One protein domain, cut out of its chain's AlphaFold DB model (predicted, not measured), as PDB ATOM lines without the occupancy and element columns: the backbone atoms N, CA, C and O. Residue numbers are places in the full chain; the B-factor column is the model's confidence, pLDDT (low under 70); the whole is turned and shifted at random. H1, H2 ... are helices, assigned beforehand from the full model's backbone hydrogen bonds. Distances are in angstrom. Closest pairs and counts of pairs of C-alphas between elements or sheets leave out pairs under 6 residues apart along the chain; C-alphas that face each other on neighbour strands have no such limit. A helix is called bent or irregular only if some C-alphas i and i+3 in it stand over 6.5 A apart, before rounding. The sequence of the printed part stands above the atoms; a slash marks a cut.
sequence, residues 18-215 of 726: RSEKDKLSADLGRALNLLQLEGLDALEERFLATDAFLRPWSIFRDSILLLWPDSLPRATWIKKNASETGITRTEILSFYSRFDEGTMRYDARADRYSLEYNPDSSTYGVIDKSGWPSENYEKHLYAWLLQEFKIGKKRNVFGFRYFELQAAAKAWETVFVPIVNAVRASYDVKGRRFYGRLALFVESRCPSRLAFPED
ATOM      1  N   ARG A  18     243.413 186.408 170.016       55.53
ATOM      2  CA  ARG A  18     244.501 185.506 170.440       55.53
ATOM      3  C   ARG A  18     245.069 184.645 169.294       55.53
ATOM      4  O   ARG A  18     246.042 183.930 169.512       55.53
ATOM      5  N   SER A  19     244.489 184.718 168.094       49.91
ATOM      6  CA  SER A  19     244.791 183.879 166.924       49.91
ATOM      7  C   SER A  19     246.246 183.888 166.439       49.91
ATOM      8  O   SER A  19     246.686 182.919 165.829       49.91
ATOM      9  N   GLU A  20     247.006 184.958 166.678       46.06
ATOM     10  CA  GLU A  20     248.276 185.217 165.977       46.06
ATOM     11  C   GLU A  20     249.439 184.270 166.352       46.06
ATOM     12  O   GLU A  20     250.491 184.284 165.713       46.06
ATOM     13  N   LYS A  21     249.289 183.432 167.393       52.97
ATOM     14  CA  LYS A  21     250.346 182.501 167.848       52.97
ATOM     15  C   LYS A  21     249.897 181.055 168.065       52.97
ATOM     16  O   LYS A  21     250.718 180.247 168.505       52.97
ATOM     17  N   ASP A  22     248.678 180.699 167.659       63.50
ATOM     18  CA  ASP A  22     248.223 179.303 167.588       63.50
ATOM     19  C   ASP A  22     248.885 178.595 166.391       63.50
ATOM     20  O   ASP A  22     248.268 178.296 165.367       63.50
ATOM     21  N   LYS A  23     250.195 178.333 166.516       80.44
ATOM     22  CA  LYS A  23     250.968 177.524 165.571       80.44
ATOM     23  C   LYS A  23     250.363 176.124 165.520       80.44
ATOM     24  O   LYS A  23     250.605 175.309 166.411       80.44
ATOM     25  N   LEU A  24     249.582 175.857 164.474       85.62
ATOM     26  CA  LEU A  24     248.967 174.554 164.241       85.62
ATOM     27  C   LEU A  24     250.038 173.462 164.312       85.62
ATOM     28  O   LEU A  24     251.039 173.523 163.598       85.62
ATOM     29  N   SER A  25     249.819 172.454 165.161       90.50
ATOM     30  CA  SER A  25     250.675 171.266 165.173       90.50
ATOM     31  C   SER A  25     250.728 170.673 163.766       90.50
ATOM     32  O   SER A  25     249.694 170.571 163.101       90.50
ATOM     33  N   ALA A  26     251.912 170.255 163.312       93.81
ATOM     34  CA  ALA A  26     252.094 169.689 161.976       93.81
ATOM     35  C   ALA A  26     251.166 168.484 161.720       93.81
ATOM     36  O   ALA A  26     250.691 168.299 160.601       93.81
ATOM     37  N   ASP A  27     250.839 167.713 162.760       94.31
ATOM     38  CA  ASP A  27     249.896 166.594 162.670       94.31
ATOM     39  C   ASP A  27     248.433 167.052 162.575       94.31
ATOM     40  O   ASP A  27     247.641 166.424 161.873       94.31
ATOM     41  N   LEU A  28     248.072 168.177 163.206       94.62
ATOM     42  CA  LEU A  28     246.753 168.793 163.038       94.62
ATOM     43  C   LEU A  28     246.609 169.387 161.632       94.62
ATOM     44  O   LEU A  28     245.611 169.126 160.969       94.62
ATOM     45  N   GLY A  29     247.615 170.115 161.138       95.44
ATOM     46  CA  GLY A  29     247.636 170.611 159.756       95.44
ATOM     47  C   GLY A  29     247.524 169.472 158.736       95.44
ATOM     48  O   GLY A  29     246.739 169.550 157.793       95.44
ATOM     49  N   ARG A  30     248.224 168.354 158.976       94.44
ATOM     50  CA  ARG A  30     248.091 167.123 158.179       94.44
ATOM     51  C   ARG A  30     246.661 166.567 158.220       94.44
ATOM     52  O   ARG A  30     246.123 166.248 157.163       94.44
ATOM     53  N   ALA A  31     246.032 166.488 159.394       94.88
ATOM     54  CA  ALA A  31     244.650 166.023 159.545       94.88
ATOM     55  C   ALA A  31     243.631 166.923 158.813       94.88
ATOM     56  O   ALA A  31     242.742 166.412 158.134       94.88
ATOM     57  N   LEU A  32     243.786 168.249 158.897       96.00
ATOM     58  CA  LEU A  32     242.940 169.225 158.196       96.00
ATOM     59  C   LEU A  32     243.057 169.095 156.671       96.00
ATOM     60  O   LEU A  32     242.040 169.028 155.977       96.00
ATOM     61  N   ASN A  33     244.285 168.958 156.162       96.06
ATOM     62  CA  ASN A  33     244.544 168.749 154.737       96.06
ATOM     63  C   ASN A  33     243.923 167.435 154.230       96.06
ATOM     64  O   ASN A  33     243.339 167.411 153.147       96.06
ATOM     65  N   LEU A  34     243.984 166.353 155.019       94.06
ATOM     66  CA  LEU A  34     243.317 165.086 154.689       94.06
ATOM     67  C   LEU A  34     241.786 165.223 154.652       94.06
ATOM     68  O   LEU A  34     241.148 164.633 153.783       94.06
ATOM     69  N   LEU A  35     241.191 166.013 155.551       94.56
ATOM     70  CA  LEU A  35     239.743 166.262 155.591       94.56
ATOM     71  C   LEU A  35     239.237 167.301 154.574       94.56
ATOM     72  O   LEU A  35     238.021 167.469 154.462       94.56
ATOM     73  N   GLN A  36     240.127 167.969 153.832       96.25
ATOM     74  CA  GLN A  36     239.793 169.092 152.942       96.25
ATOM     75  C   GLN A  36     239.112 170.237 153.721       96.25
ATOM     76  O   GLN A  36     237.984 170.649 153.426       96.25
ATOM     77  N   LEU A  37     239.804 170.701 154.771       96.06
ATOM     78  CA  LEU A  37     239.396 171.787 155.664       96.06
ATOM     79  C   LEU A  37     240.457 172.895 155.680       96.06
ATOM     80  O   LEU A  37     241.593 172.670 156.085       96.06
ATOM     81  N   GLU A  38     240.065 174.104 155.287       93.50
ATOM     82  CA  GLU A  38     240.950 175.259 155.043       93.50
ATOM     83  C   GLU A  38     241.384 176.002 156.331       93.50
ATOM     84  O   GLU A  38     241.606 177.209 156.326       93.50
ATOM     85  N   GLY A  39     241.492 175.292 157.461       92.62
ATOM     86  CA  GLY A  39     241.910 175.847 158.755       92.62
ATOM     87  C   GLY A  39     240.972 175.511 159.918       92.62
ATOM     88  O   GLY A  39     240.135 174.608 159.832       92.62
ATOM     89  N   LEU A  40     241.122 176.239 161.033       91.75
ATOM     90  CA  LEU A  40     240.356 175.992 162.263       91.75
ATOM     91  C   LEU A  40     238.879 176.366 162.132       91.75
ATOM     92  O   LEU A  40     238.036 175.633 162.626       91.75
ATOM     93  N   ASP A  41     238.553 177.442 161.426       93.81
ATOM     94  CA  ASP A  41     237.171 177.872 161.185       93.81
ATOM     95  C   ASP A  41     236.369 176.798 160.420       93.81
ATOM     96  O   ASP A  41     235.219 176.499 160.746       93.81
ATOM     97  N   ALA A  42     237.017 176.130 159.458       95.44
ATOM     98  CA  ALA A  42     236.447 174.993 158.741       95.44
ATOM     99  C   ALA A  42     236.330 173.738 159.630       95.44
ATOM    100  O   ALA A  42     235.340 173.012 159.530       95.44
ATOM    101  N   LEU A  43     237.303 173.482 160.515       96.00
ATOM    102  CA  LEU A  43     237.235 172.409 161.518       96.00
ATOM    103  C   LEU A  43     236.077 172.618 162.501       96.00
ATOM    104  O   LEU A  43     235.344 171.676 162.795       96.00
ATOM    105  N   GLU A  44     235.905 173.842 162.988       94.56
ATOM    106  CA  GLU A  44     234.854 174.222 163.924       94.56
ATOM    107  C   GLU A  44     233.467 173.975 163.324       94.56
ATOM    108  O   GLU A  44     232.734 173.123 163.826       94.56
ATOM    109  N   GLU A  45     233.124 174.622 162.207       95.75
ATOM    110  CA  GLU A  45     231.763 174.542 161.656       95.75
ATOM    111  C   GLU A  45     231.455 173.250 160.879       95.75
ATOM    112  O   GLU A  45     230.296 172.838 160.839       95.75
ATOM    113  N   ARG A  46     232.443 172.566 160.272       96.94
ATOM    114  CA  ARG A  46     232.176 171.333 159.491       96.94
ATOM    115  C   ARG A  46     232.395 170.029 160.254       96.94
ATOM    116  O   ARG A  46     231.843 169.014 159.839       96.94
ATOM    117  N   PHE A  47     233.200 170.021 161.317       97.38
ATOM    118  CA  PHE A  47     233.565 168.792 162.037       97.38
ATOM    119  C   PHE A  47     233.180 168.858 163.520       97.38
ATOM    120  O   PHE A  47     232.379 168.040 163.972       97.38
ATOM    121  N   LEU A  48     233.678 169.846 164.270       97.31
ATOM    122  CA  LEU A  48     233.433 169.960 165.716       97.31
ATOM    123  C   LEU A  48     231.991 170.363 166.049       97.31
ATOM    124  O   LEU A  48     231.511 170.019 167.122       97.31
ATOM    125  N   ALA A  49     231.291 171.053 165.146       97.00
ATOM    126  CA  ALA A  49     229.876 171.396 165.286       97.00
ATOM    127  C   ALA A  49     228.913 170.219 165.039       97.00
ATOM    128  O   ALA A  49     227.711 170.378 165.240       97.00
ATOM    129  N   THR A  50     229.404 169.062 164.578       97.62
ATOM    130  CA  THR A  50     228.551 167.899 164.292       97.62
ATOM    131  C   THR A  50     228.213 167.128 165.567       97.62
ATOM    132  O   THR A  50     229.085 166.888 166.404       97.62
ATOM    133  N   ASP A  51     226.972 166.649 165.690       97.06
ATOM    134  CA  ASP A  51     226.562 165.780 166.805       97.06
ATOM    135  C   ASP A  51     227.430 164.511 166.897       97.06
ATOM    136  O   ASP A  51     227.730 164.038 167.993       97.06
ATOM    137  N   ALA A  52     227.914 164.023 165.747       96.75
ATOM    138  CA  ALA A  52     228.848 162.906 165.626       96.75
ATOM    139  C   ALA A  52     230.193 163.130 166.343       96.75
ATOM    140  O   ALA A  52     230.818 162.163 166.778       96.75
ATOM    141  N   PHE A  53     230.638 164.384 166.495       97.75
ATOM    142  CA  PHE A  53     231.772 164.734 167.352       97.75
ATOM    143  C   PHE A  53     231.323 165.117 168.769       97.75
ATOM    144  O   PHE A  53     231.866 164.609 169.752       97.75
ATOM    145  N   LEU A  54     230.326 166.004 168.885       96.94
ATOM    146  CA  LEU A  54     229.900 166.593 170.159       96.94
ATOM    147  C   LEU A  54     229.391 165.546 171.154       96.94
ATOM    148  O   LEU A  54     229.694 165.639 172.343       96.94
ATOM    149  N   ARG A  55     228.640 164.538 170.699       95.88
ATOM    150  CA  ARG A  55     228.027 163.540 171.581       95.88
ATOM    151  C   ARG A  55     229.071 162.599 172.214       95.88
ATOM    152  O   ARG A  55     229.113 162.581 173.444       95.88
ATOM    153  N   PRO A  56     229.980 161.925 171.474       96.94
ATOM    154  CA  PRO A  56     231.072 161.171 172.098       96.94
ATOM    155  C   PRO A  56     231.996 162.048 172.953       96.94
ATOM    156  O   PRO A  56     232.365 161.662 174.064       96.94
ATOM    157  N   TRP A  57     232.355 163.244 172.460       97.00
ATOM    158  CA  TRP A  57     233.284 164.135 173.158       97.00
ATOM    159  C   TRP A  57     232.727 164.650 174.487       97.00
ATOM    160  O   TRP A  57     233.432 164.611 175.491       97.00
ATOM    161  N   SER A  58     231.470 165.099 174.516       95.25
ATOM    162  CA  SER A  58     230.817 165.615 175.724       95.25
ATOM    163  C   SER A  58     230.763 164.581 176.851       95.25
ATOM    164  O   SER A  58     231.081 164.917 177.990       95.25
ATOM    165  N   ILE A  59     230.456 163.317 176.533       94.44
ATOM    166  CA  ILE A  59     230.439 162.237 177.527       94.44
ATOM    167  C   ILE A  59     231.853 161.928 178.017       94.44
ATOM    168  O   ILE A  59     232.040 161.836 179.220       94.44
ATOM    169  N   PHE A  60     232.861 161.845 177.143       95.38
ATOM    170  CA  PHE A  60     234.255 161.675 177.581       95.38
ATOM    171  C   PHE A  60     234.748 162.850 178.448       95.38
ATOM    172  O   PHE A  60     235.389 162.653 179.483       95.38
ATOM    173  N   ARG A  61     234.424 164.084 178.055       94.44
ATOM    174  CA  ARG A  61     234.771 165.297 178.802       94.44
ATOM    175  C   ARG A  61     234.174 165.265 180.211       94.44
ATOM    176  O   ARG A  61     234.894 165.504 181.180       94.44
ATOM    177  N   ASP A  62     232.883 164.958 180.309       93.06
ATOM    178  CA  ASP A  62     232.132 164.990 181.566       93.06
ATOM    179  C   ASP A  62     232.285 163.695 182.396       93.06
ATOM    180  O   ASP A  62     232.019 163.720 183.593       93.06
ATOM    181  N   SER A  63     232.753 162.578 181.818       92.00
ATOM    182  CA  SER A  63     233.018 161.333 182.561       92.00
ATOM    183  C   SER A  63     234.447 161.216 183.086       92.00
ATOM    184  O   SER A  63     234.663 160.536 184.085       92.00
ATOM    185  N   ILE A  64     235.433 161.816 182.408       92.38
ATOM    186  CA  ILE A  64     236.836 161.718 182.830       92.38
ATOM    187  C   ILE A  64     237.602 163.039 182.779       92.38
ATOM    188  O   ILE A  64     238.191 163.410 183.792       92.38
ATOM    189  N   LEU A  65     237.580 163.775 181.663       89.25
ATOM    190  CA  LEU A  65     238.522 164.887 181.451       89.25
ATOM    191  C   LEU A  65     238.428 165.977 182.531       89.25
ATOM    192  O   LEU A  65     239.444 166.504 182.969       89.25
ATOM    193  N   LEU A  66     237.209 166.309 182.960       88.56
ATOM    194  CA  LEU A  66     236.948 167.340 183.966       88.56
ATOM    195  C   LEU A  66     236.878 166.808 185.409       88.56
ATOM    196  O   LEU A  66     236.927 167.606 186.341       88.56
ATOM    197  N   LEU A  67     236.764 165.488 185.602       90.06
ATOM    198  CA  LEU A  67     236.734 164.854 186.929       90.06
ATOM    199  C   LEU A  67     238.127 164.419 187.411       90.06
ATOM    200  O   LEU A  67     238.371 164.377 188.613       90.06
ATOM    201  N   TRP A  68     239.044 164.122 186.487       89.69
ATOM    202  CA  TRP A  68     240.384 163.608 186.773       89.69
ATOM    203  C   TRP A  68     241.430 164.624 186.287       89.69
ATOM    204  O   TRP A  68     241.916 164.493 185.158       89.69
ATOM    205  N   PRO A  69     241.792 165.646 187.090       82.50
ATOM    206  CA  PRO A  69     242.707 166.703 186.656       82.50
ATOM    207  C   PRO A  69     244.082 166.161 186.245       82.50
ATOM    208  O   PRO A  69     244.668 166.678 185.305       82.50
ATOM    209  N   ASP A  70     244.546 165.060 186.843       85.12
ATOM    210  CA  ASP A  70     245.815 164.408 186.479       85.12
ATOM    211  C   ASP A  70     245.796 163.750 185.079       85.12
ATOM    212  O   ASP A  70     246.842 163.380 184.545       85.12
ATOM    213  N   SER A  71     244.620 163.621 184.444       76.50
ATOM    214  CA  SER A  71     244.496 163.217 183.032       76.50
ATOM    215  C   SER A  71     244.711 164.386 182.053       76.50
ATOM    216  O   SER A  71     245.152 164.179 180.917       76.50
ATOM    217  N   LEU A  72     244.480 165.627 182.501       65.12
ATOM    218  CA  LEU A  72     244.804 166.861 181.785       65.12
ATOM    219  C   LEU A  72     246.264 167.255 182.108       65.12
ATOM    220  O   LEU A  72     246.504 167.850 183.156       65.12
ATOM    221  N   PRO A  73     247.255 166.986 181.229       60.00
ATOM    222  CA  PRO A  73     247.145 167.232 179.793       60.00
ATOM    223  C   PRO A  73     247.810 166.133 178.941       60.00
ATOM    224  O   PRO A  73     248.494 166.442 177.962       60.00
ATOM    225  N   ARG A  74     247.686 164.845 179.302       79.94
ATOM    226  CA  ARG A  74     248.342 163.783 178.521       79.94
ATOM    227  C   ARG A  74     247.668 163.701 177.148       79.94
ATOM    228  O   ARG A  74     246.522 163.277 177.041       79.94
ATOM    229  N   ALA A  75     248.364 164.125 176.094       89.62
ATOM    230  CA  ALA A  75     247.965 163.844 174.716       89.62
ATOM    231  C   ALA A  75     247.910 162.320 174.505       89.62
ATOM    232  O   ALA A  75     248.723 161.603 175.087       89.62
ATOM    233  N   THR A  76     246.986 161.808 173.690       91.75
ATOM    234  CA  THR A  76     246.932 160.375 173.364       91.75
ATOM    235  C   THR A  76     248.216 159.957 172.650       91.75
ATOM    236  O   THR A  76     248.512 160.457 171.561       91.75
ATOM    237  N   TRP A  77     248.952 159.012 173.238       93.12
ATOM    238  CA  TRP A  77     250.133 158.394 172.635       93.12
ATOM    239  C   TRP A  77     249.693 157.202 171.777       93.12
ATOM    240  O   TRP A  77     249.008 156.300 172.262       93.12
ATOM    241  N   ILE A  78     250.088 157.193 170.502       95.56
ATOM    242  CA  ILE A  78     249.923 156.043 169.605       95.56
ATOM    243  C   ILE A  78     251.125 155.124 169.821       95.56
ATOM    244  O   ILE A  78     252.252 155.530 169.541       95.56
ATOM    245  N   LYS A  79     250.895 153.895 170.288       95.94
ATOM    246  CA  LYS A  79     251.960 152.906 170.477       95.94
ATOM    247  C   LYS A  79     252.397 152.345 169.121       95.94
ATOM    248  O   LYS A  79     251.642 151.614 168.480       95.94
ATOM    249  N   LYS A  80     253.608 152.703 168.688       93.81
ATOM    250  CA  LYS A  80     254.248 152.228 167.450       93.81
ATOM    251  C   LYS A  80     255.232 151.097 167.742       93.81
ATOM    252  O   LYS A  80     255.248 150.112 167.011       93.81
ATOM    253  N   ASN A  81     255.998 151.220 168.824       94.69
ATOM    254  CA  ASN A  81     256.991 150.239 169.262       94.69
ATOM    255  C   ASN A  81     256.526 149.477 170.512       94.69
ATOM    256  O   ASN A  81     255.792 150.006 171.345       94.69
ATOM    257  N   ALA A  82     256.988 148.235 170.692       92.25
ATOM    258  CA  ALA A  82     256.590 147.387 171.825       92.25
ATOM    259  C   ALA A  82     256.930 147.995 173.204       92.25
ATOM    260  O   ALA A  82     256.191 147.782 174.167       92.25
ATOM    261  N   SER A  83     257.998 148.793 173.278       92.75
ATOM    262  CA  SER A  83     258.489 149.497 174.471       92.75
ATOM    263  C   SER A  83     257.725 150.779 174.833       92.75
ATOM    264  O   SER A  83     257.873 151.279 175.944       92.75
ATOM    265  N   GLU A  84     256.912 151.331 173.930       94.31
ATOM    266  CA  GLU A  84     256.176 152.577 174.180       94.31
ATOM    267  C   GLU A  84     254.929 152.332 175.045       94.31
ATOM    268  O   GLU A  84     254.322 151.259 174.999       94.31
ATOM    269  N   THR A  85     254.503 153.341 175.814       92.81
ATOM    270  CA  THR A  85     253.180 153.340 176.466       92.81
ATOM    271  C   THR A  85     252.215 154.198 175.657       92.81
ATOM    272  O   THR A  85     252.552 155.306 175.243       92.81
ATOM    273  N   GLY A  86     251.024 153.668 175.396       94.38
ATOM    274  CA  GLY A  86     250.058 154.264 174.483       94.38
ATOM    275  C   GLY A  86     249.117 153.214 173.907       94.38
ATOM    276  O   GLY A  86     249.314 152.014 174.095       94.38
ATOM    277  N   ILE A  87     248.110 153.678 173.178       96.69
ATOM    278  CA  ILE A  87     247.062 152.828 172.612       96.69
ATOM    279  C   ILE A  87     247.573 152.167 171.324       96.69
ATOM    280  O   ILE A  87     248.140 152.849 170.465       96.69
ATOM    281  N   THR A  88     247.356 150.860 171.151       97.25
ATOM    282  CA  THR A  88     247.653 150.160 169.887       97.25
ATOM    283  C   THR A  88     246.497 150.216 168.878       97.25
ATOM    284  O   THR A  88     245.318 150.334 169.226       97.25
ATOM    285  N   ARG A  89     246.821 150.044 167.587       96.94
ATOM    286  CA  ARG A  89     245.815 149.893 166.514       96.94
ATOM    287  C   ARG A  89     244.882 148.694 166.746       96.94
ATOM    288  O   ARG A  89     243.708 148.764 166.392       96.94
ATOM    289  N   THR A  90     245.388 147.603 167.324       97.00
ATOM    290  CA  THR A  90     244.624 146.378 167.619       97.00
ATOM    291  C   THR A  90     243.636 146.577 168.766       97.00
ATOM    292  O   THR A  90     242.494 146.140 168.651       97.00
ATOM    293  N   GLU A  91     244.008 147.304 169.825       97.00
ATOM    294  CA  GLU A  91     243.072 147.702 170.886       97.00
ATOM    295  C   GLU A  91     241.919 148.555 170.345       97.00
ATOM    296  O   GLU A  91     240.763 148.271 170.648       97.00
ATOM    297  N   ILE A  92     242.204 149.550 169.498       97.06
ATOM    298  CA  ILE A  92     241.162 150.393 168.885       97.06
ATOM    299  C   ILE A  92     240.208 149.567 168.023       97.06
ATOM    300  O   ILE A  92     238.999 149.769 168.099       97.06
ATOM    301  N   LEU A  93     240.713 148.607 167.243       96.12
ATOM    302  CA  LEU A  93     239.864 147.708 166.456       96.12
ATOM    303  C   LEU A  93     239.033 146.761 167.342       96.12
ATOM    304  O   LEU A  93     237.879 146.496 167.013       96.12
ATOM    305  N   SER A  94     239.574 146.316 168.481       95.50
ATOM    306  CA  SER A  94     238.862 145.506 169.482       95.50
ATOM    307  C   SER A  94     237.750 146.300 170.186       95.50
ATOM    308  O   SER A  94     236.627 145.820 170.314       95.50
ATOM    309  N   PHE A  95     237.996 147.555 170.575       95.31
ATOM    310  CA  PHE A  95     236.941 148.436 171.097       95.31
ATOM    311  C   PHE A  95     235.902 148.773 170.013       95.31
ATOM    312  O   PHE A  95     234.700 148.743 170.276       95.31
ATOM    313  N   TYR A  96     236.343 149.033 168.778       94.69
ATOM    314  CA  TYR A  96     235.464 149.335 167.646       94.69
ATOM    315  C   TYR A  96     234.554 148.164 167.252       94.69
ATOM    316  O   TYR A  96     233.498 148.419 166.674       94.69
ATOM    317  N   SER A  97     234.919 146.908 167.545       93.25
ATOM    318  CA  SER A  97     234.051 145.738 167.348       93.25
ATOM    319  C   SER A  97     233.159 145.425 168.557       93.25
ATOM    320  O   SER A  97     232.022 145.012 168.347       93.25
ATOM    321  N   ARG A  98     233.627 145.659 169.794       90.62
ATOM    322  CA  ARG A  98     232.890 145.367 171.044       90.62
ATOM    323  C   ARG A  98     231.773 146.359 171.392       90.62
ATOM    324  O   ARG A  98     230.822 145.968 172.065       90.62
ATOM    325  N   PHE A  99     231.860 147.616 170.958       91.06
ATOM    326  CA  PHE A  99     230.910 148.683 171.318       91.06
ATOM    327  C   PHE A  99     230.172 149.252 170.091       91.06
ATOM    328  O   PHE A  99     230.690 149.154 168.980       91.06
ATOM    329  N   ASP A 100     228.986 149.848 170.275       88.00
ATOM    330  CA  ASP A 100     228.311 150.727 169.297       88.00
ATOM    331  C   ASP A 100     227.677 151.925 169.999       88.00
ATOM    332  O   ASP A 100     226.968 151.751 170.988       88.00
ATOM    333  N   GLU A 101     227.876 153.129 169.467       82.00
ATOM    334  CA  GLU A 101     227.083 154.333 169.793       82.00
ATOM    335  C   GLU A 101     226.924 154.646 171.307       82.00
ATOM    336  O   GLU A 101     225.943 155.252 171.742       82.00
ATOM    337  N   GLY A 102     227.906 154.235 172.124       77.38
ATOM    338  CA  GLY A 102     227.929 154.395 173.586       77.38
ATOM    339  C   GLY A 102     227.504 153.159 174.402       77.38
ATOM    340  O   GLY A 102     227.634 153.179 175.625       77.38
ATOM    341  N   THR A 103     227.063 152.084 173.743       84.00
ATOM    342  CA  THR A 103     226.614 150.791 174.307       84.00
ATOM    343  C   THR A 103     227.527 149.625 173.899       84.00
ATOM    344  O   THR A 103     228.444 149.793 173.092       84.00
ATOM    345  N   MET A 104     227.314 148.431 174.461       83.81
ATOM    346  CA  MET A 104     227.988 147.195 174.032       83.81
ATOM    347  C   MET A 104     227.269 146.545 172.833       83.81
ATOM    348  O   MET A 104     226.054 146.380 172.867       83.81
ATOM    349  N   ARG A 105     228.011 146.145 171.785       84.88
ATOM    350  CA  ARG A 105     227.475 145.395 170.624       84.88
ATOM    351  C   ARG A 105     227.188 143.936 170.931       84.88
ATOM    352  O   ARG A 105     226.317 143.337 170.306       84.88
ATOM    353  N   TYR A 106     227.999 143.346 171.800       80.81
ATOM    354  CA  TYR A 106     227.856 141.953 172.174       80.81
ATOM    355  C   TYR A 106     226.712 141.827 173.180       80.81
ATOM    356  O   TYR A 106     226.852 142.194 174.344       80.81
ATOM    357  N   ASP A 107     225.563 141.340 172.717       78.31
ATOM    358  CA  ASP A 107     224.502 140.904 173.617       78.31
ATOM    359  C   ASP A 107     224.870 139.522 174.165       78.31
ATOM    360  O   ASP A 107     224.737 138.510 173.471       78.31
ATOM    361  N   ALA A 108     225.312 139.472 175.424       78.25
ATOM    362  CA  ALA A 108     225.651 138.221 176.094       78.25
ATOM    363  C   ALA A 108     224.462 137.236 176.183       78.25
ATOM    364  O   ALA A 108     224.677 136.061 176.449       78.25
ATOM    365  N   ARG A 109     223.212 137.634 175.878       80.00
ATOM    366  CA  ARG A 109     222.079 136.693 175.700       80.00
ATOM    367  C   ARG A 109     222.276 135.702 174.565       80.00
ATOM    368  O   ARG A 109     221.675 134.627 174.605       80.00
ATOM    369  N   ALA A 110     223.076 136.062 173.563       85.19
ATOM    370  CA  ALA A 110     223.396 135.186 172.445       85.19
ATOM    371  C   ALA A 110     224.210 133.954 172.880       85.19
ATOM    372  O   ALA A 110     224.152 132.930 172.202       85.19
ATOM    373  N   ASP A 111     224.921 134.030 174.012       88.31
ATOM    374  CA  ASP A 111     225.757 132.952 174.534       88.31
ATOM    375  C   ASP A 111     225.514 132.709 176.031       88.31
ATOM    376  O   ASP A 111     226.000 133.425 176.905       88.31
ATOM    377  N   ARG A 112     224.791 131.626 176.334       88.31
ATOM    378  CA  ARG A 112     224.512 131.184 177.711       88.31
ATOM    379  C   ARG A 112     225.739 130.649 178.457       88.31
ATOM    380  O   ARG A 112     225.624 130.375 179.648       88.31
ATOM    381  N   TYR A 113     226.862 130.450 177.771       90.88
ATOM    382  CA  TYR A 113     228.120 129.975 178.345       90.88
ATOM    383  C   TYR A 113     229.130 131.110 178.567       90.88
ATOM    384  O   TYR A 113     230.179 130.882 179.169       90.88
ATOM    385  N   SER A 114     228.812 132.336 178.134       88.38
ATOM    386  CA  SER A 114     229.618 133.514 178.443       88.38
ATOM    387  C   SER A 114     229.582 133.827 179.941       88.38
ATOM    388  O   SER A 114     228.519 133.856 180.561       88.38
ATOM    389  N   LEU A 115     230.747 134.154 180.509       85.06
ATOM    390  CA  LEU A 115     230.882 134.644 181.889       85.06
ATOM    391  C   LEU A 115     230.136 135.973 182.128       85.06
ATOM    392  O   LEU A 115     229.908 136.348 183.275       85.06
ATOM    393  N   GLU A 116     229.751 136.675 181.058       82.62
ATOM    394  CA  GLU A 116     228.992 137.932 181.091       82.62
ATOM    395  C   GLU A 116     227.462 137.712 180.979       82.62
ATOM    396  O   GLU A 116     226.694 138.675 180.922       82.62
ATOM    397  N   TYR A 117     226.980 136.460 180.951       86.00
ATOM    398  CA  TYR A 117     225.546 136.153 180.917       86.00
ATOM    399  C   TYR A 117     224.865 136.451 182.269       86.00
ATOM    400  O   TYR A 117     225.007 135.705 183.236       86.00
ATOM    401  N   ASN A 118     224.050 137.510 182.319       85.19
ATOM    402  CA  ASN A 118     223.185 137.854 183.454       85.19
ATOM    403  C   ASN A 118     221.735 138.050 182.971       85.19
ATOM    404  O   ASN A 118     221.505 139.029 182.275       85.19
ATOM    405  N   PRO A 119     220.747 137.202 183.323       87.75
ATOM    406  CA  PRO A 119     219.423 137.185 182.682       87.75
ATOM    407  C   PRO A 119     218.642 138.516 182.676       87.75
ATOM    408  O   PRO A 119     217.792 138.705 181.794       87.75
ATOM    409  N   ASP A 120     218.915 139.439 183.599       86.31
ATOM    410  CA  ASP A 120     218.161 140.683 183.795       86.31
ATOM    411  C   ASP A 120     218.264 141.665 182.615       86.31
ATOM    412  O   ASP A 120     219.318 142.212 182.297       86.31
ATOM    413  N   SER A 121     217.130 141.971 181.970       81.25
ATOM    414  CA  SER A 121     217.076 142.837 180.774       81.25
ATOM    415  C   SER A 121     217.584 144.267 180.973       81.25
ATOM    416  O   SER A 121     217.875 144.934 179.986       81.25
ATOM    417  N   SER A 122     217.663 144.750 182.212       83.50
ATOM    418  CA  SER A 122     218.080 146.113 182.559       83.50
ATOM    419  C   SER A 122     219.595 146.329 182.528       83.50
ATOM    420  O   SER A 122     220.019 147.476 182.401       83.50
ATOM    421  N   THR A 123     220.413 145.275 182.632       77.81
ATOM    422  CA  THR A 123     221.884 145.400 182.636       77.81
ATOM    423  C   THR A 123     222.521 145.300 181.249       77.81
ATOM    424  O   THR A 123     223.677 145.674 181.084       77.81
ATOM    425  N   TYR A 124     221.799 144.814 180.237       76.06
ATOM    426  CA  TYR A 124     222.354 144.610 178.895       76.06
ATOM    427  C   TYR A 124     222.579 145.917 178.130       76.06
ATOM    428  O   TYR A 124     221.811 146.871 178.244       76.06
ATOM    429  N   GLY A 125     223.649 145.959 177.331       78.56
ATOM    430  CA  GLY A 125     224.061 147.134 176.554       78.56
ATOM    431  C   GLY A 125     224.655 148.275 177.394       78.56
ATOM    432  O   GLY A 125     225.469 149.043 176.873       78.56
ATOM    433  N   VAL A 126     224.310 148.362 178.685       83.62
ATOM    434  CA  VAL A 126     224.908 149.282 179.658       83.62
ATOM    435  C   VAL A 126     226.355 148.869 179.907       83.62
ATOM    436  O   VAL A 126     226.642 147.798 180.431       83.62
ATOM    437  N   ILE A 127     227.285 149.739 179.527       87.00
ATOM    438  CA  ILE A 127     228.707 149.543 179.799       87.00
ATOM    439  C   ILE A 127     228.981 150.014 181.228       87.00
ATOM    440  O   ILE A 127     228.922 151.222 181.478       87.00
ATOM    441  N   ASP A 128     229.344 149.108 182.140       88.81
ATOM    442  CA  ASP A 128     229.981 149.540 183.384       88.81
ATOM    443  C   ASP A 128     231.393 150.069 183.086       88.81
ATOM    444  O   ASP A 128     232.221 149.404 182.457       88.81
ATOM    445  N   LYS A 129     231.638 151.305 183.524       92.25
ATOM    446  CA  LYS A 129     232.892 152.049 183.365       92.25
ATOM    447  C   LYS A 129     233.542 152.375 184.718       92.25
ATOM    448  O   LYS A 129     234.563 153.060 184.751       92.25
ATOM    449  N   SER A 130     232.971 151.894 185.827       90.75
ATOM    450  CA  SER A 130     233.399 152.189 187.201       90.75
ATOM    451  C   SER A 130     234.879 151.866 187.446       90.75
ATOM    452  O   SER A 130     235.623 152.711 187.937       90.75
ATOM    453  N   GLY A 131     235.325 150.678 187.030       91.75
ATOM    454  CA  GLY A 131     236.711 150.209 187.141       91.75
ATOM    455  C   GLY A 131     237.612 150.514 185.937       91.75
ATOM    456  O   GLY A 131     238.661 149.889 185.798       91.75
ATOM    457  N   TRP A 132     237.217 151.398 185.012       94.44
ATOM    458  CA  TRP A 132     237.993 151.630 183.787       94.44
ATOM    459  C   TRP A 132     239.188 152.578 184.007       94.44
ATOM    460  O   TRP A 132     238.996 153.696 184.485       94.44
ATOM    461  N   PRO A 133     240.410 152.218 183.560       93.94
ATOM    462  CA  PRO A 133     241.516 153.166 183.475       93.94
ATOM    463  C   PRO A 133     241.246 154.226 182.398       93.94
ATOM    464  O   PRO A 133     240.498 153.993 181.443       93.94
ATOM    465  N   SER A 134     241.918 155.374 182.502       92.88
ATOM    466  CA  SER A 134     241.757 156.508 181.579       92.88
ATOM    467  C   SER A 134     241.937 156.134 180.106       92.88
ATOM    468  O   SER A 134     241.168 156.567 179.248       92.88
ATOM    469  N   GLU A 135     242.883 155.244 179.812       94.62
ATOM    470  CA  GLU A 135     243.111 154.743 178.459       94.62
ATOM    471  C   GLU A 135     241.895 154.010 177.868       94.62
ATOM    472  O   GLU A 135     241.693 154.059 176.658       94.62
ATOM    473  N   ASN A 136     241.066 153.346 178.681       95.12
ATOM    474  CA  ASN A 136     239.874 152.642 178.194       95.12
ATOM    475  C   ASN A 136     238.727 153.617 177.894       95.12
ATOM    476  O   ASN A 136     238.011 153.427 176.909       95.12
ATOM    477  N   TYR A 137     238.607 154.709 178.660       95.12
ATOM    478  CA  TYR A 137     237.741 155.834 178.293       95.12
ATOM    479  C   TYR A 137     238.167 156.456 176.955       95.12
ATOM    480  O   TYR A 137     237.313 156.734 176.115       95.12
ATOM    481  N   GLU A 138     239.474 156.612 176.708       95.44
ATOM    482  CA  GLU A 138     239.982 157.084 175.412       95.44
ATOM    483  C   GLU A 138     239.707 156.092 174.274       95.44
ATOM    484  O   GLU A 138     239.174 156.485 173.236       95.44
ATOM    485  N   LYS A 139     240.013 154.799 174.459       96.62
ATOM    486  CA  LYS A 139     239.746 153.739 173.465       96.62
ATOM    487  C   LYS A 139     238.262 153.706 173.074       96.62
ATOM    488  O   LYS A 139     237.944 153.580 171.893       96.62
ATOM    489  N   HIS A 140     237.360 153.902 174.039       96.12
ATOM    490  CA  HIS A 140     235.917 153.994 173.810       96.12
ATOM    491  C   HIS A 140     235.479 155.304 173.132       96.12
ATOM    492  O   HIS A 140     234.683 155.236 172.199       96.12
ATOM    493  N   LEU A 141     236.024 156.471 173.517       96.69
ATOM    494  CA  LEU A 141     235.803 157.738 172.797       96.69
ATOM    495  C   LEU A 141     236.159 157.583 171.315       96.69
ATOM    496  O   LEU A 141     235.363 157.926 170.443       96.69
ATOM    497  N   TYR A 142     237.350 157.056 171.026       97.75
ATOM    498  CA  TYR A 142     237.808 156.872 169.655       97.75
ATOM    499  C   TYR A 142     236.957 155.845 168.904       97.75
ATOM    500  O   TYR A 142     236.528 156.137 167.793       97.75
ATOM    501  N   ALA A 143     236.647 154.689 169.500       97.00
ATOM    502  CA  ALA A 143     235.750 153.708 168.891       97.00
ATOM    503  C   ALA A 143     234.388 154.322 168.519       97.00
ATOM    504  O   ALA A 143     233.946 154.162 167.382       97.00
ATOM    505  N   TRP A 144     233.777 155.088 169.428       97.12
ATOM    506  CA  TRP A 144     232.493 155.748 169.198       97.12
ATOM    507  C   TRP A 144     232.590 156.840 168.115       97.12
ATOM    508  O   TRP A 144     231.782 156.847 167.188       97.12
ATOM    509  N   LEU A 145     233.622 157.692 168.126       97.62
ATOM    510  CA  LEU A 145     233.859 158.679 167.058       97.62
ATOM    511  C   LEU A 145     233.985 158.018 165.671       97.62
ATOM    512  O   LEU A 145     233.371 158.473 164.706       97.62
ATOM    513  N   LEU A 146     234.726 156.910 165.559       97.38
ATOM    514  CA  LEU A 146     234.870 156.174 164.295       97.38
ATOM    515  C   LEU A 146     233.525 155.602 163.790       97.38
ATOM    516  O   LEU A 146     233.329 155.440 162.580       97.38
ATOM    517  N   GLN A 147     232.605 155.296 164.712       96.12
ATOM    518  CA  GLN A 147     231.268 154.760 164.437       96.12
ATOM    519  C   GLN A 147     230.263 155.853 164.077       96.12
ATOM    520  O   GLN A 147     229.508 155.666 163.128       96.12
ATOM    521  N   GLU A 148     230.253 156.990 164.770       96.56
ATOM    522  CA  GLU A 148     229.369 158.126 164.461       96.56
ATOM    523  C   GLU A 148     229.705 158.723 163.091       96.56
ATOM    524  O   GLU A 148     228.819 158.908 162.259       96.56
ATOM    525  N   PHE A 149     230.995 158.886 162.774       97.06
ATOM    526  CA  PHE A 149     231.448 159.307 161.442       97.06
ATOM    527  C   PHE A 149     231.323 158.213 160.357       97.06
ATOM    528  O   PHE A 149     231.701 158.462 159.212       97.06
ATOM    529  N   LYS A 150     230.777 157.026 160.682       96.69
ATOM    530  CA  LYS A 150     230.486 155.891 159.771       96.69
ATOM    531  C   LYS A 150     231.649 155.576 158.807       96.69
ATOM    532  O   LYS A 150     231.468 155.496 157.590       96.69
ATOM    533  N   ILE A 151     232.855 155.416 159.347       97.00
ATOM    534  CA  ILE A 151     234.097 155.276 158.564       97.00
ATOM    535  C   ILE A 151     234.167 153.920 157.845       97.00
ATOM    536  O   ILE A 151     233.593 152.923 158.288       97.00
ATOM    537  N   GLY A 152     234.843 153.886 156.692       94.94
ATOM    538  CA  GLY A 152     235.018 152.679 155.880       94.94
ATOM    539  C   GLY A 152     233.780 152.292 155.064       94.94
ATOM    540  O   GLY A 152     233.826 151.353 154.273       94.94
ATOM    541  N   LYS A 153     232.665 153.019 155.206       96.38
ATOM    542  CA  LYS A 153     231.487 152.867 154.341       96.38
ATOM    543  C   LYS A 153     231.762 153.463 152.953       96.38
ATOM    544  O   LYS A 153     232.632 154.314 152.789       96.38
ATOM    545  N   LYS A 154     230.998 153.028 151.943       97.06
ATOM    546  CA  LYS A 154     231.145 153.471 150.538       97.06
ATOM    547  C   LYS A 154     230.859 154.967 150.323       97.06
ATOM    548  O   LYS A 154     231.342 155.532 149.352       97.06
ATOM    549  N   ARG A 155     230.056 155.582 151.196       97.06
ATOM    550  CA  ARG A 155     229.741 157.014 151.184       97.06
ATOM    551  C   ARG A 155     229.691 157.538 152.613       97.06
ATOM    552  O   ARG A 155     229.111 156.873 153.473       97.06
ATOM    553  N   ASN A 156     230.254 158.716 152.859       96.94
ATOM    554  CA  ASN A 156     230.215 159.379 154.155       96.94
ATOM    555  C   ASN A 156     228.988 160.302 154.256       96.94
ATOM    556  O   ASN A 156     228.708 161.074 153.339       96.94
ATOM    557  N   VAL A 157     228.259 160.241 155.376       96.81
ATOM    558  CA  VAL A 157     227.034 161.043 155.584       96.81
ATOM    559  C   VAL A 157     227.349 162.541 155.691       96.81
ATOM    560  O   VAL A 157     226.592 163.362 155.184       96.81
ATOM    561  N   PHE A 158     228.503 162.890 156.263       96.81
ATOM    562  CA  PHE A 158     228.969 164.266 156.464       96.81
ATOM    563  C   PHE A 158     229.816 164.793 155.286       96.81
ATOM    564  O   PHE A 158     230.375 165.885 155.348       96.81
ATOM    565  N   GLY A 159     229.934 164.020 154.198       96.25
ATOM    566  CA  GLY A 159     230.655 164.414 152.981       96.25
ATOM    567  C   GLY A 159     232.187 164.343 153.060       96.25
ATOM    568  O   GLY A 159     232.858 164.749 152.110       96.25
ATOM    569  N   PHE A 160     232.764 163.815 154.145       97.38
ATOM    570  CA  PHE A 160     234.213 163.638 154.272       97.38
ATOM    571  C   PHE A 160     234.712 162.464 153.417       97.38
ATOM    572  O   PHE A 160     234.791 161.329 153.890       97.38
ATOM    573  N   ARG A 161     235.103 162.754 152.167       96.88
ATOM    574  CA  ARG A 161     235.655 161.775 151.205       96.88
ATOM    575  C   ARG A 161     236.796 160.929 151.782       96.88
ATOM    576  O   ARG A 161     236.892 159.746 151.488       96.88
ATOM    577  N   TYR A 162     237.627 161.501 152.656       97.19
ATOM    578  CA  TYR A 162     238.735 160.788 153.305       97.19
ATOM    579  C   TYR A 162     238.305 159.599 154.189       97.19
ATOM    580  O   TYR A 162     239.093 158.680 154.409       97.19
ATOM    581  N   PHE A 163     237.068 159.595 154.697       97.69
ATOM    582  CA  PHE A 163     236.521 158.489 155.491       97.69
ATOM    583  C   PHE A 163     235.843 157.403 154.642       97.69
ATOM    584  O   PHE A 163     235.504 156.340 155.172       97.69
ATOM    585  N   GLU A 164     235.645 157.641 153.345       97.38
ATOM    586  CA  GLU A 164     235.018 156.689 152.426       97.38
ATOM    587  C   GLU A 164     236.005 155.554 152.121       97.38
ATOM    588  O   GLU A 164     237.149 155.792 151.742       97.38
ATOM    589  N   LEU A 165     235.583 154.305 152.356       95.88
ATOM    590  CA  LEU A 165     236.398 153.080 152.226       95.88
ATOM    591  C   LEU A 165     237.705 153.027 153.064       95.88
ATOM    592  O   LEU A 165     238.450 152.053 152.975       95.88
ATOM    593  N   GLN A 166     237.983 154.025 153.909       97.12
ATOM    594  CA  GLN A 166     239.207 154.102 154.712       97.12
ATOM    595  C   GLN A 166     239.209 153.117 155.893       97.12
ATOM    596  O   GLN A 166     238.208 152.947 156.591       97.12
ATOM    597  N   ALA A 167     240.369 152.524 156.183       97.31
ATOM    598  CA  ALA A 167     240.551 151.659 157.348       97.31
ATOM    599  C   ALA A 167     240.431 152.451 158.667       97.31
ATOM    600  O   ALA A 167     241.158 153.425 158.881       97.31
ATOM    601  N   ALA A 168     239.567 151.998 159.583       97.06
ATOM    602  CA  ALA A 168     239.237 152.715 160.822       97.06
ATOM    603  C   ALA A 168     240.471 153.066 161.679       97.06
ATOM    604  O   ALA A 168     240.618 154.211 162.096       97.06
ATOM    605  N   ALA A 169     241.413 152.132 161.859       97.31
ATOM    606  CA  ALA A 169     242.653 152.378 162.606       97.31
ATOM    607  C   ALA A 169     243.570 153.437 161.955       97.31
ATOM    608  O   ALA A 169     244.274 154.155 162.659       97.31
ATOM    609  N   LYS A 170     243.545 153.575 160.620       97.38
ATOM    610  CA  LYS A 170     244.316 154.599 159.896       97.38
ATOM    611  C   LYS A 170     243.660 155.975 160.019       97.38
ATOM    612  O   LYS A 170     244.361 156.958 160.248       97.38
ATOM    613  N   ALA A 171     242.331 156.043 159.917       97.56
ATOM    614  CA  ALA A 171     241.582 157.279 160.152       97.56
ATOM    615  C   ALA A 171     241.735 157.764 161.607       97.56
ATOM    616  O   ALA A 171     241.958 158.951 161.836       97.56
ATOM    617  N   TRP A 172     241.688 156.844 162.578       97.69
ATOM    618  CA  TRP A 172     241.967 157.118 163.990       97.69
ATOM    619  C   TRP A 172     243.311 157.833 164.182       97.69
ATOM    620  O   TRP A 172     243.347 158.963 164.663       97.69
ATOM    621  N   GLU A 173     244.395 157.190 163.748       97.25
ATOM    622  CA  GLU A 173     245.771 157.653 163.945       97.25
ATOM    623  C   GLU A 173     246.069 158.986 163.245       97.25
ATOM    624  O   GLU A 173     246.752 159.839 163.803       97.25
ATOM    625  N   THR A 174     245.565 159.172 162.021       97.25
ATOM    626  CA  THR A 174     245.948 160.309 161.163       97.25
ATOM    627  C   THR A 174     245.010 161.512 161.230       97.25
ATOM    628  O   THR A 174     245.392 162.586 160.772       97.25
ATOM    629  N   VAL A 175     243.800 161.354 161.783       97.62
ATOM    630  CA  VAL A 175     242.788 162.423 161.847       97.62
ATOM    631  C   VAL A 175     242.231 162.600 163.257       97.62
ATOM    632  O   VAL A 175     242.311 163.699 163.806       97.62
ATOM    633  N   PHE A 176     241.700 161.543 163.879       97.94
ATOM    634  CA  PHE A 176     241.030 161.694 165.177       97.94
ATOM    635  C   PHE A 176     242.002 161.974 166.320       97.94
ATOM    636  O   PHE A 176     241.704 162.845 167.129       97.94
ATOM    637  N   VAL A 177     243.161 161.309 166.383       97.44
ATOM    638  CA  VAL A 177     244.156 161.578 167.436       97.44
ATOM    639  C   VAL A 177     244.680 163.026 167.370       97.44
ATOM    640  O   VAL A 177     244.613 163.698 168.399       97.44
ATOM    641  N   PRO A 178     245.110 163.581 166.214       97.69
ATOM    642  CA  PRO A 178     245.501 164.992 166.127       97.69
ATOM    643  C   PRO A 178     244.393 165.980 166.516       97.69
ATOM    644  O   PRO A 178     244.660 166.917 167.268       97.69
ATOM    645  N   ILE A 179     243.152 165.773 166.054       97.44
ATOM    646  CA  ILE A 179     242.029 166.678 166.361       97.44
ATOM    647  C   ILE A 179     241.641 166.588 167.842       97.44
ATOM    648  O   ILE A 179     241.523 167.619 168.502       97.44
ATOM    649  N   VAL A 180     241.499 165.381 168.398       97.06
ATOM    650  CA  VAL A 180     241.181 165.181 169.821       97.06
ATOM    651  C   VAL A 180     242.289 165.736 170.714       97.06
ATOM    652  O   VAL A 180     241.978 166.396 171.703       97.06
ATOM    653  N   ASN A 181     243.563 165.553 170.361       96.12
ATOM    654  CA  ASN A 181     244.676 166.142 171.106       96.12
ATOM    655  C   ASN A 181     244.668 167.678 171.041       96.12
ATOM    656  O   ASN A 181     244.922 168.313 172.062       96.12
ATOM    657  N   ALA A 182     244.327 168.283 169.899       95.50
ATOM    658  CA  ALA A 182     244.207 169.737 169.773       95.50
ATOM    659  C   ALA A 182     243.037 170.310 170.594       95.50
ATOM    660  O   ALA A 182     243.213 171.289 171.320       95.50
ATOM    661  N   VAL A 183     241.859 169.673 170.545       95.62
ATOM    662  CA  VAL A 183     240.712 170.059 171.382       95.62
ATOM    663  C   VAL A 183     241.070 169.894 172.863       95.62
ATOM    664  O   VAL A 183     240.910 170.844 173.628       95.62
ATOM    665  N   ARG A 184     241.644 168.751 173.265       94.25
ATOM    666  CA  ARG A 184     242.082 168.466 174.645       94.25
ATOM    667  C   ARG A 184     243.102 169.485 175.157       94.25
ATOM    668  O   ARG A 184     242.929 169.990 176.258       94.25
ATOM    669  N   ALA A 185     244.110 169.833 174.357       93.12
ATOM    670  CA  ALA A 185     245.127 170.827 174.712       93.12
ATOM    671  C   ALA A 185     244.565 172.252 174.879       93.12
ATOM    672  O   ALA A 185     245.210 173.092 175.501       93.12
ATOM    673  N   SER A 186     243.362 172.526 174.360       93.31
ATOM    674  CA  SER A 186     242.660 173.793 174.585       93.31
ATOM    675  C   SER A 186     241.791 173.819 175.856       93.31
ATOM    676  O   SER A 186     241.262 174.876 176.194       93.31
ATOM    677  N   TYR A 187     241.669 172.714 176.603       93.44
ATOM    678  CA  TYR A 187     241.114 172.714 177.963       93.44
ATOM    679  C   TYR A 187     242.240 172.938 178.991       93.44
ATOM    680  O   TYR A 187     243.215 172.194 179.030       93.44
ATOM    681  N   ASP A 188     242.088 173.941 179.862       91.62
ATOM    682  CA  ASP A 188     242.994 174.216 180.990       91.62
ATOM    683  C   ASP A 188     242.319 173.800 182.307       91.62
ATOM    684  O   ASP A 188     241.157 174.138 182.550       91.62
ATOM    685  N   VAL A 189     243.055 173.109 183.183       89.56
ATOM    686  CA  VAL A 189     242.610 172.674 184.524       89.56
ATOM    687  C   VAL A 189     242.124 173.854 185.384       89.56
ATOM    688  O   VAL A 189     241.257 173.690 186.236       89.56
ATOM    689  N   LYS A 190     242.601 175.080 185.114       88.88
ATOM    690  CA  LYS A 190     242.126 176.328 185.748       88.88
ATOM    691  C   LYS A 190     240.675 176.712 185.383       88.88
ATOM    692  O   LYS A 190     240.156 177.706 185.892       88.88
ATOM    693  N   GLY A 191     240.016 175.958 184.501       87.75
ATOM    694  CA  GLY A 191     238.601 176.103 184.160       87.75
ATOM    695  C   GLY A 191     238.305 177.110 183.043       87.75
ATOM    696  O   GLY A 191     239.197 177.733 182.466       87.75
ATOM    697  N   ARG A 192     237.009 177.283 182.736       90.06
ATOM    698  CA  ARG A 192     236.492 177.880 181.481       90.06
ATOM    699  C   ARG A 192     237.063 179.248 181.079       90.06
ATOM    700  O   ARG A 192     237.092 179.557 179.894       90.06
ATOM    701  N   ARG A 193     237.545 180.068 182.022       89.88
ATOM    702  CA  ARG A 193     238.193 181.370 181.728       89.88
ATOM    703  C   ARG A 193     239.554 181.242 181.026       89.88
ATOM    704  O   ARG A 193     240.028 182.216 180.448       89.88
ATOM    705  N   PHE A 194     240.167 180.065 181.094       91.69
ATOM    706  CA  PHE A 194     241.477 179.750 180.523       91.69
ATOM    707  C   PHE A 194     241.390 178.789 179.327       91.69
ATOM    708  O   PHE A 194     242.417 178.435 178.758       91.69
ATOM    709  N   TYR A 195     240.180 178.386 178.923       93.06
ATOM    710  CA  TYR A 195     239.984 177.550 177.739       93.06
ATOM    711  C   TYR A 195     240.409 178.305 176.468       93.06
ATOM    712  O   TYR A 195     240.129 179.495 176.306       93.06
ATOM    713  N   GLY A 196     241.088 177.595 175.570       92.88
ATOM    714  CA  GLY A 196     241.437 178.059 174.232       92.88
ATOM    715  C   GLY A 196     240.263 177.972 173.254       92.88
ATOM    716  O   GLY A 196     239.162 177.534 173.601       92.88
ATOM    717  N   ARG A 197     240.517 178.382 172.004       93.88
ATOM    718  CA  ARG A 197     239.504 178.567 170.950       93.88
ATOM    719  C   ARG A 197     238.575 177.349 170.779       93.88
ATOM    720  O   ARG A 197     237.362 177.489 170.923       93.88
ATOM    721  N   LEU A 198     239.142 176.157 170.560       95.06
ATOM    722  CA  LEU A 198     238.375 174.937 170.260       95.06
ATOM    723  C   LEU A 198     237.502 174.475 171.443       95.06
ATOM    724  O   LEU A 198     236.332 174.151 171.255       95.06
ATOM    725  N   ALA A 199     238.033 174.490 172.668       95.00
ATOM    726  CA  ALA A 199     237.269 174.183 173.876       95.00
ATOM    727  C   ALA A 199     236.122 175.182 174.093       95.00
ATOM    728  O   ALA A 199     234.998 174.770 174.367       95.00
ATOM    729  N   LEU A 200     236.357 176.488 173.911       94.25
ATOM    730  CA  LEU A 200     235.293 177.496 174.001       94.25
ATOM    731  C   LEU A 200     234.204 177.296 172.937       94.25
ATOM    732  O   LEU A 200     233.023 177.445 173.259       94.25
ATOM    733  N   PHE A 201     234.577 176.915 171.710       95.81
ATOM    734  CA  PHE A 201     233.630 176.562 170.652       95.81
ATOM    735  C   PHE A 201     232.764 175.360 171.056       95.81
ATOM    736  O   PHE A 201     231.533 175.446 171.036       95.81
ATOM    737  N   VAL A 202     233.381 174.268 171.514       96.38
ATOM    738  CA  VAL A 202     232.668 173.058 171.952       96.38
ATOM    739  C   VAL A 202     231.757 173.336 173.157       96.38
ATOM    740  O   VAL A 202     230.582 172.975 173.116       96.38
ATOM    741  N   GLU A 203     232.222 174.071 174.173       94.50
ATOM    742  CA  GLU A 203     231.400 174.504 175.321       94.50
ATOM    743  C   GLU A 203     230.263 175.478 174.948       94.50
ATOM    744  O   GLU A 203     229.387 175.746 175.778       94.50
ATOM    745  N   SER A 204     230.278 176.064 173.746       94.06
ATOM    746  CA  SER A 204     229.179 176.900 173.241       94.06
ATOM    747  C   SER A 204     228.063 176.077 172.589       94.06
ATOM    748  O   SER A 204     226.897 176.455 172.688       94.06
ATOM    749  N   ARG A 205     228.407 174.940 171.965       95.62
ATOM    750  CA  ARG A 205     227.462 174.027 171.298       95.62
ATOM    751  C   ARG A 205     226.921 172.957 172.249       95.62
ATOM    752  O   ARG A 205     225.731 172.664 172.225       95.62
ATOM    753  N   CYS A 206     227.780 172.392 173.096       95.00
ATOM    754  CA  CYS A 206     227.444 171.336 174.047       95.00
ATOM    755  C   CYS A 206     228.127 171.620 175.402       95.00
ATOM    756  O   CYS A 206     229.231 171.128 175.639       95.00
ATOM    757  N   PRO A 207     227.535 172.445 176.287       93.56
ATOM    758  CA  PRO A 207     228.157 172.827 177.560       93.56
ATOM    759  C   PRO A 207     228.328 171.637 178.519       93.56
ATOM    760  O   PRO A 207     227.528 170.703 178.506       93.56
ATOM    761  N   SER A 208     229.356 171.678 179.373       91.38
ATOM    762  CA  SER A 208     229.571 170.669 180.421       91.38
ATOM    763  C   SER A 208     228.426 170.593 181.432       91.38
ATOM    764  O   SER A 208     228.076 171.586 182.078       91.38
ATOM    765  N   ARG A 209     227.909 169.375 181.624       84.94
ATOM    766  CA  ARG A 209     226.886 169.052 182.632       84.94
ATOM    767  C   ARG A 209     227.433 169.026 184.060       84.94
ATOM    768  O   ARG A 209     226.659 169.140 185.001       84.94
ATOM    769  N   LEU A 210     228.751 168.930 184.244       82.06
ATOM    770  CA  LEU A 210     229.374 168.979 185.573       82.06
ATOM    771  C   LEU A 210     229.353 170.390 186.166       82.06
ATOM    772  O   LEU A 210     229.150 170.560 187.364       82.06
ATOM    773  N   ALA A 211     229.555 171.411 185.325       67.88
ATOM    774  CA  ALA A 211     229.570 172.807 185.760       67.88
ATOM    775  C   ALA A 211     228.187 173.286 186.238       67.88
ATOM    776  O   ALA A 211     228.098 174.165 187.095       67.88
ATOM    777  N   PHE A 212     227.119 172.697 185.691       67.31
ATOM    778  CA  PHE A 212     225.741 172.923 186.109       67.31
ATOM    779  C   PHE A 212     224.959 171.601 186.014       67.31
ATOM    780  O   PHE A 212     224.393 171.319 184.954       67.31
ATOM    781  N   PRO A 213     224.922 170.786 187.089       65.69
ATOM    782  CA  PRO A 213     224.160 169.541 187.100       65.69
ATOM    783  C   PRO A 213     222.705 169.799 186.716       65.69
ATOM    784  O   PRO A 213     222.078 170.707 187.267       65.69
ATOM    785  N   GLU A 214     222.166 169.019 185.777       61.75
ATOM    786  CA  GLU A 214     220.809 169.245 185.263       61.75
ATOM    787  C   GLU A 214     219.754 169.106 186.375       61.75
ATOM    788  O   GLU A 214     218.780 169.849 186.371       61.75
ATOM    789  N   ASP A 215     220.009 168.300 187.409       60.75
ATOM    790  CA  ASP A 215     219.152 168.184 188.599       60.75
ATOM    791  C   ASP A 215     219.061 169.492 189.417       60.75
ATOM    792  O   ASP A 215     218.028 169.792 190.017       60.75
TER     793      ASP A 215
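What this domain is: This is residues 18 to 215 of the 726 residues of an uncharacterized protein of Leptosphaeria maculans (strain JN3 / isolate v23.1.3 / race Av1-4-5-6-7-8) (UniProt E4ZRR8). Picture a core of crossing helices: H7 passes through it with a kink, H2 crosses H7, H5 crosses H6, and H4 lies side by side with H6. H8 packs on residues 182 to 184 of H7, near that helix's end, and H3 lies near H7, while the short H1 lies far out; in the opposite direction the link after H5 reaches away, and its residues 110 to 115 stick out. The printed part has 198 residues with eight named helices, H1 to H8 in order, and no named strand; the class is all helix, though under half of the residues, 90, are in named elements. The whole is compact, with a radius of gyration of the C-alphas of 17.5 A and spans of 60 by 42 by 38 A.

How they stand to each other: Start at H1, residues 18 to 21, which touches no helix. Next, H2, residues 26 to 35, touches residues 174 to 182 of the hub H7, residues 168 to 185, at a steep tilt of 56 degrees; the closest C-alphas, of Ala 31 and Val 175, are 4.7 A apart. H3, residues 40 to 48, only just touches H8, residues 197 to 205, with 3 pairs of C-alphas within 8 A, the closest Leu 48 and Val 202 at 7.0 A. H4, residues 51 to 65, touches H6, residues 134 to 148, at a shallow tilt of 9 degrees, opposite ways; look at C-alphas 52 and 148, the closest, 4.9 A apart. H5, residues 89 to 98, touches H6, closest at C-alphas 96 and 143, 4.6 A, and H7, closest at C-alphas 89 and 169, 5.6 A. H7 also touches H6, closest at C-alphas 168 and 146, 6.6 A, and H8, closest at C-alphas 183 and 198, 5.5 A. The helix packing is mostly crossed, few of the touching helices running along each other. In H2, H3, H5, H6 and H8 every O i to N i+4 pair is within hydrogen-bond range; H4 has 10 of 11, H7 12 of 14, and H1 is too short for such a pair.

Where its parts are: Find C-alpha 18 at (244.501, 185.506, 170.440), where H1 begins; it is irregular, 7.1 A long. H2 measures 14.3 A, H4 18.9 A, H5 14.4 A and H6 21.2 A. From C-alpha 168 at (239.237, 152.715, 160.822), H7 runs 23.6 A, with a kink of 38 degrees near residue 175; it is only just irregular, C-alphas 174 and 177 being 6.6 A apart. H8 ends at C-alpha 205, (227.462, 174.027, 171.298).

The domain as a whole: The C-alphas farthest apart, of Glu 20 and Arg 112, are 60.2 A apart. The printed part has no cut; the long links are residues 66 to 88, 99 to 133, 149 to 167 and 186 to 196. Confidence is under 70 at residues 18 to 22, 72 to 73 and 211 to 215.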